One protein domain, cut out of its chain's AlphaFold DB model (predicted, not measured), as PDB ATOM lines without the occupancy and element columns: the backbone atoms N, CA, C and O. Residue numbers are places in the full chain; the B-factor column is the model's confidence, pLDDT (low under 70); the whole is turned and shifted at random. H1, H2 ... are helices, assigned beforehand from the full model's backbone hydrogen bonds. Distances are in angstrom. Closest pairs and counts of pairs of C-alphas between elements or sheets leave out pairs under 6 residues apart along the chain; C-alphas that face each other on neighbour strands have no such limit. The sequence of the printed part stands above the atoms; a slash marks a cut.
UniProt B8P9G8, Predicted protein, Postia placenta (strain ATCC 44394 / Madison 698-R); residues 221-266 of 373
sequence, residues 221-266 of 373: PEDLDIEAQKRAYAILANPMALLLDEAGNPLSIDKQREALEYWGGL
ATOM      1  N   PRO A 221      -0.970  18.784 -62.730       79.31
ATOM      2  CA  PRO A 221      -2.175  19.566 -63.000       79.31
ATOM      3  C   PRO A 221      -3.192  19.507 -61.850       79.31
ATOM      4  O   PRO A 221      -3.956  20.451 -61.661       79.31
ATOM      5  N   GLU A 222      -3.166  18.446 -61.046       78.25
ATOM      6  CA  GLU A 222      -3.984  18.284 -59.846       78.25
ATOM      7  C   GLU A 222      -3.603  19.286 -58.746       78.25
ATOM      8  O   GLU A 222      -4.478  19.805 -58.051       78.25
ATOM      9  N   ASP A 223      -2.316  19.620 -58.627       78.50
ATOM     10  CA  ASP A 223      -1.820  20.606 -57.662       78.50
ATOM     11  C   ASP A 223      -2.140  22.043 -58.089       78.50
ATOM     12  O   ASP A 223      -2.053  22.956 -57.269       78.50
ATOM     13  N   LEU A 224      -2.534  22.268 -59.347       82.56
ATOM     14  CA  LEU A 224      -2.986  23.566 -59.863       82.56
ATOM     15  C   LEU A 224      -4.496  23.802 -59.660       82.56
ATOM     16  O   LEU A 224      -4.975  24.905 -59.938       82.56
ATOM     17  N   ASP A 225      -5.251  22.818 -59.153       88.12
ATOM     18  CA  ASP A 225      -6.670  22.993 -58.828       88.12
ATOM     19  C   ASP A 225      -6.846  23.872 -57.579       88.12
ATOM     20  O   ASP A 225      -6.573  23.480 -56.442       88.12
ATOM     21  N   ILE A 226      -7.369  25.079 -57.796       87.62
ATOM     22  CA  ILE A 226      -7.625  26.080 -56.757       87.62
ATOM     23  C   ILE A 226      -8.559  25.527 -55.667       87.62
ATOM     24  O   ILE A 226      -8.393  25.850 -54.490       87.62
ATOM     25  N   GLU A 227      -9.539  24.691 -56.018       85.31
ATOM     26  CA  GLU A 227     -10.479  24.131 -55.042       85.31
ATOM     27  C   GLU A 227      -9.855  22.986 -54.231       85.31
ATOM     28  O   GLU A 227     -10.152  22.827 -53.042       85.31
ATOM     29  N   ALA A 228      -8.942  22.211 -54.821       83.06
ATOM     30  CA  ALA A 228      -8.114  21.259 -54.081       83.06
ATOM     31  C   ALA A 228      -7.166  21.981 -53.109       83.06
ATOM     32  O   ALA A 228      -7.120  21.632 -51.926       83.06
ATOM     33  N   GLN A 229      -6.498  23.049 -53.558       85.69
ATOM     34  CA  GLN A 229      -5.619  23.867 -52.716       85.69
ATOM     35  C   GLN A 229      -6.369  24.502 -51.543       85.69
ATOM     36  O   GLN A 229      -5.885  24.464 -50.414       85.69
ATOM     37  N   LYS A 230      -7.571  25.048 -51.769       84.50
ATOM     38  CA  LYS A 230      -8.408  25.607 -50.694       84.50
ATOM     39  C   LYS A 230      -8.783  24.557 -49.652       84.50
ATOM     40  O   LYS A 230      -8.737  24.854 -48.461       84.50
ATOM     41  N   ARG A 231      -9.130  23.338 -50.079       81.06
ATOM     42  CA  ARG A 231      -9.438  22.227 -49.166       81.06
ATOM     43  C   ARG A 231      -8.211  21.817 -48.356       81.06
ATOM     44  O   ARG A 231      -8.298  21.748 -47.133       81.06
ATOM     45  N   ALA A 232      -7.066  21.627 -49.008       82.00
ATOM     46  CA  ALA A 232      -5.806  21.314 -48.337       82.00
ATOM     47  C   ALA A 232      -5.379  22.428 -47.360       82.00
ATOM     48  O   ALA A 232      -4.951  22.152 -46.241       82.00
ATOM     49  N   TYR A 233      -5.564  23.693 -47.744       84.00
ATOM     50  CA  TYR A 233      -5.275  24.838 -46.888       84.00
ATOM     51  C   TYR A 233      -6.221  24.914 -45.687       84.00
ATOM     52  O   TYR A 233      -5.764  25.163 -44.578       84.00
ATOM     53  N   ALA A 234      -7.520  24.659 -45.868       79.44
ATOM     54  CA  ALA A 234      -8.485  24.626 -44.768       79.44
ATOM     55  C   ALA A 234      -8.152  23.527 -43.744       79.44
ATOM     56  O   ALA A 234      -8.241  23.755 -42.538       79.44
ATOM     57  N   ILE A 235      -7.702  22.370 -44.233       78.81
ATOM     58  CA  ILE A 235      -7.210  21.255 -43.421       78.81
ATOM     59  C   ILE A 235      -5.968  21.660 -42.615       78.81
ATOM     60  O   ILE A 235      -5.887  21.390 -41.420       78.81
ATOM     61  N   LEU A 236      -5.010  22.331 -43.255       78.12
ATOM     62  CA  LEU A 236      -3.776  22.767 -42.605       78.12
ATOM     63  C   LEU A 236      -4.012  23.911 -41.605       78.12
ATOM     64  O   LEU A 236      -3.401  23.936 -40.540       78.12
ATOM     65  N   ALA A 237      -4.887  24.859 -41.944       80.44
ATOM     66  CA  ALA A 237      -5.205  26.025 -41.124       80.44
ATOM     67  C   ALA A 237      -6.013  25.657 -39.871       80.44
ATOM     68  O   ALA A 237      -5.882  26.317 -38.843       80.44
ATOM     69  N   ASN A 238      -6.814  24.591 -39.938       70.81
ATOM     70  CA  ASN A 238      -7.482  23.999 -38.788       70.81
ATOM     71  C   ASN A 238      -7.176  22.495 -38.729       70.81
ATOM     72  O   ASN A 238      -8.025  21.684 -39.107       70.81
ATOM     73  N   PRO A 239      -6.024  22.088 -38.167       61.78
ATOM     74  CA  PRO A 239      -5.705  20.667 -38.006       61.78
ATOM     75  C   PRO A 239      -6.720  19.939 -37.105       61.78
ATOM     76  O   PRO A 239      -6.855  18.723 -37.171       61.78
ATOM     77  N   MET A 240      -7.479  20.691 -36.298       58.12
ATOM     78  CA  MET A 240      -8.579  20.186 -35.469       58.12
ATOM     79  C   MET A 240      -9.920  20.068 -36.210       58.12
ATOM     80  O   MET A 240     -10.798  19.350 -35.740       58.12
ATOM     81  N   ALA A 241     -10.100  20.738 -37.356       56.44
ATOM     82  CA  ALA A 241     -11.329  20.634 -38.152       56.44
ATOM     83  C   ALA A 241     -11.396  19.338 -38.973       56.44
ATOM     84  O   ALA A 241     -12.429  19.054 -39.564       56.44
ATOM     85  N   LEU A 242     -10.322  18.543 -38.999       55.16
ATOM     86  CA  LEU A 242     -10.304  17.233 -39.649       55.16
ATOM     87  C   LEU A 242     -10.941  16.111 -38.832       55.16
ATOM     88  O   LEU A 242     -11.179  15.036 -39.372       55.16
ATOM     89  N   LEU A 243     -11.222  16.322 -37.548       58.53
ATOM     90  CA  LEU A 243     -11.940  15.333 -36.758       58.53
ATOM     91  C   LEU A 243     -13.425  15.683 -36.813       58.53
ATOM     92  O   LEU A 243     -14.013  16.109 -35.824       58.53
ATOM     93  N   LEU A 244     -14.006  15.550 -37.999       64.50
ATOM     94  CA  LEU A 244     -15.445  15.404 -38.176       64.50
ATOM     95  C   LEU A 244     -15.708  13.907 -38.383       64.50
ATOM     96  O   LEU A 244     -14.907  13.226 -39.022       64.50
ATOM     97  N   ASP A 245     -16.774  13.367 -37.801       65.00
ATOM     98  CA  ASP A 245     -17.210  12.010 -38.132       65.00
ATOM     99  C   ASP A 245     -17.714  11.930 -39.588       65.00
ATOM    100  O   ASP A 245     -17.865  12.942 -40.274       65.00
ATOM    101  N   GLU A 246     -17.996  10.720 -40.080       70.75
ATOM    102  CA  GLU A 246     -18.563  10.506 -41.425       70.75
ATOM    103  C   GLU A 246     -19.903  11.239 -41.646       70.75
ATOM    104  O   GLU A 246     -20.339  11.406 -42.784       70.75
ATOM    105  N   ALA A 247     -20.545  11.712 -40.572       74.62
ATOM    106  CA  ALA A 247     -21.775  12.493 -40.601       74.62
ATOM    107  C   ALA A 247     -21.535  14.018 -40.548       74.62
ATOM    108  O   ALA A 247     -22.499  14.783 -40.521       74.62
ATOM    109  N   GLY A 248     -20.279  14.478 -40.556       69.44
ATOM    110  CA  GLY A 248     -19.932  15.899 -40.532       69.44
ATOM    111  C   GLY A 248     -20.124  16.571 -39.168       69.44
ATOM    112  O   GLY A 248     -20.197  17.799 -39.107       69.44
ATOM    113  N   ASN A 249     -20.207  15.806 -38.077       77.88
ATOM    114  CA  ASN A 249     -20.261  16.337 -36.716       77.88
ATOM    115  C   ASN A 249     -18.860  16.367 -36.098       77.88
ATOM    116  O   ASN A 249     -18.066  15.459 -36.345       77.88
ATOM    117  N   PRO A 250     -18.529  17.375 -35.271       65.94
ATOM    118  CA  PRO A 250     -17.237  17.429 -34.596       65.94
ATOM    119  C   PRO A 250     -17.053  16.180 -33.725       65.94
ATOM    120  O   PRO A 250     -17.894  15.870 -32.880       65.94
ATOM    121  N   LEU A 251     -15.955  15.454 -33.941       67.75
ATOM    122  CA  LEU A 251     -15.644  14.211 -33.245       67.75
ATOM    123  C   LEU A 251     -15.600  14.484 -31.740       67.75
ATOM    124  O   LEU A 251     -14.842  15.345 -31.284       67.75
ATOM    125  N   SER A 252     -16.406  13.751 -30.969       77.12
ATOM    126  CA  SER A 252     -16.467  13.905 -29.514       77.12
ATOM    127  C   SER A 252     -15.071  13.804 -28.893       77.12
ATOM    128  O   SER A 252     -14.290  12.934 -29.289       77.12
ATOM    129  N   ILE A 253     -14.796  14.635 -27.887       74.44
ATOM    130  CA  ILE A 253     -13.510  14.717 -27.171       74.44
ATOM    131  C   ILE A 253     -13.008  13.333 -26.720       74.44
ATOM    132  O   ILE A 253     -11.809  13.066 -26.785       74.44
ATOM    133  N   ASP A 254     -13.914  12.428 -26.351       74.31
ATOM    134  CA  ASP A 254     -13.571  11.072 -25.910       74.31
ATOM    135  C   ASP A 254     -12.945  10.224 -27.028       74.31
ATOM    136  O   ASP A 254     -11.916   9.588 -26.812       74.31
ATOM    137  N   LYS A 255     -13.465  10.309 -28.259       76.75
ATOM    138  CA  LYS A 255     -12.872   9.648 -29.436       76.75
ATOM    139  C   LYS A 255     -11.521  10.247 -29.819       76.75
ATOM    140  O   LYS A 255     -10.636   9.528 -30.271       76.75
ATOM    141  N   GLN A 256     -11.340  11.559 -29.636       77.12
ATOM    142  CA  GLN A 256     -10.040  12.200 -29.869       77.12
ATOM    143  C   GLN A 256      -8.997  11.712 -28.854       77.12
ATOM    144  O   GLN A 256      -7.848  11.453 -29.217       77.12
ATOM    145  N   ARG A 257      -9.407  11.547 -27.588       81.19
ATOM    146  CA  ARG A 257      -8.566  10.996 -26.520       81.19
ATOM    147  C   ARG A 257      -8.195   9.539 -26.798       81.19
ATOM    148  O   ARG A 257      -7.018   9.203 -26.715       81.19
ATOM    149  N   GLU A 258      -9.165   8.717 -27.186       82.62
ATOM    150  CA  GLU A 258      -8.947   7.310 -27.540       82.62
ATOM    151  C   GLU A 258      -8.012   7.167 -28.752       82.62
ATOM    152  O   GLU A 258      -7.070   6.375 -28.727       82.62
ATOM    153  N   ALA A 259      -8.183   8.005 -29.783       78.38
ATOM    154  CA  ALA A 259      -7.282   8.031 -30.930       78.38
ATOM    155  C   ALA A 259      -5.845   8.394 -30.515       78.38
ATOM    156  O   ALA A 259      -4.895   7.732 -30.933       78.38
ATOM    157  N   LEU A 260      -5.660   9.411 -29.668       81.38
ATOM    158  CA  LEU A 260      -4.333   9.787 -29.167       81.38
ATOM    159  C   LEU A 260      -3.678   8.672 -28.343       81.38
ATOM    160  O   LEU A 260      -2.468   8.467 -28.456       81.38
ATOM    161  N   GLU A 261      -4.457   7.936 -27.552       85.00
ATOM    162  CA  GLU A 261      -3.971   6.787 -26.788       85.00
ATOM    163  C   GLU A 261      -3.552   5.632 -27.711       85.00
ATOM    164  O   GLU A 261      -2.457   5.086 -27.554       85.00
ATOM    165  N   TYR A 262      -4.340   5.352 -28.752       78.62
ATOM    166  CA  TYR A 262      -4.006   4.378 -29.793       78.62
ATOM    167  C   TYR A 262      -2.684   4.719 -30.509       78.62
ATOM    168  O   TYR A 262      -1.771   3.890 -30.586       78.62
ATOM    169  N   TRP A 263      -2.514   5.968 -30.960       77.50
ATOM    170  CA  TRP A 263      -1.268   6.429 -31.596       77.50
ATOM    171  C   TRP A 263      -0.080   6.497 -30.622       77.50
ATOM    172  O   TRP A 263       1.078   6.347 -31.026       77.50
ATOM    173  N   GLY A 264      -0.342   6.726 -29.333       77.00
ATOM    174  CA  GLY A 264       0.654   6.651 -28.267       77.00
ATOM    175  C   GLY A 264       1.132   5.220 -28.005       77.00
ATOM    176  O   GLY A 264       2.325   5.008 -27.776       77.00
ATOM    177  N   GLY A 265       0.231   4.240 -28.096       75.31
ATOM    178  CA  GLY A 265       0.525   2.814 -27.950       75.31
ATOM    179  C   GLY A 265       1.399   2.261 -29.077       75.31
ATOM    180  O   GLY A 265       2.375   1.564 -28.805       75.31
ATOM    181  N   LEU A 266       1.136   2.649 -30.332       66.25
ATOM    182  CA  LEU A 266       1.926   2.196 -31.489       66.25
ATOM    183  C   LEU A 266       3.399   2.639 -31.444       66.25
ATOM    184  O   LEU A 266       4.264   1.966 -32.001       66.25
TER     185      LEU A 266
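What this domain is: This is residues 221 to 266 of the 373 residues of the protein "Predicted protein" of Postia placenta (strain ATCC 44394 / Madison 698-R) (UniProt B8P9G8). The longest helix, H3, and a second helix, H2, sit at opposite ends of a long looping link and never pack on each other, H3 running crosswise to H2; a single short turn, H1, makes a corner at the far end of H2. The middle is held by the link, residues 238 to 252, while residues 221 to 233 and 257 to 266 stick out. The printed part has 46 residues with three named helices in the order H1, H2, H3 and no named strand, and its class is all helix. It is only just loose, close to extended, with a radius of gyration of the C-alphas of 13.9 A, and its elongated outline spans 38 by 25 by 17 A.

How they stand to each other: H3, residues 253 to 266, touches no helix. It is apart from H2, residues 226 to 237, and from H1, residues 221 to 224. H1 and H2 are close but not clearly touching: their closest C-alphas, those of Asp 223 and Gln 229, are 7.0 A apart. In H2 and H3 every O i to N i+4 pair is within hydrogen-bond range; H1 is too short for such a pair, and its one O i to N i+3 pair is within range.

Where its parts are: H3, 14 residues, measures 20.3 A from C-alpha 253 at (-13.510, 14.717, -27.171) to C-alpha 266 at (1.926, 2.196, -31.489). H2, 12 residues, measures 15.8 A. H1, four residues, measures 5.1 A and begins with C-alpha 221 at (-2.175, 19.566, -63.000).

The domain as a whole: The two C-alphas farthest apart, those of Pro 221 and Asp 254, are 39.7 A apart. The printed part has no cut. The link from H1 to H2 is tight, with 1 residue; that from H2 to H3 is long, with 15. The mean pLDDT of the printed part is 75.6, and residues 239 to 245, 248, 250 to 251 and 266 are under 70.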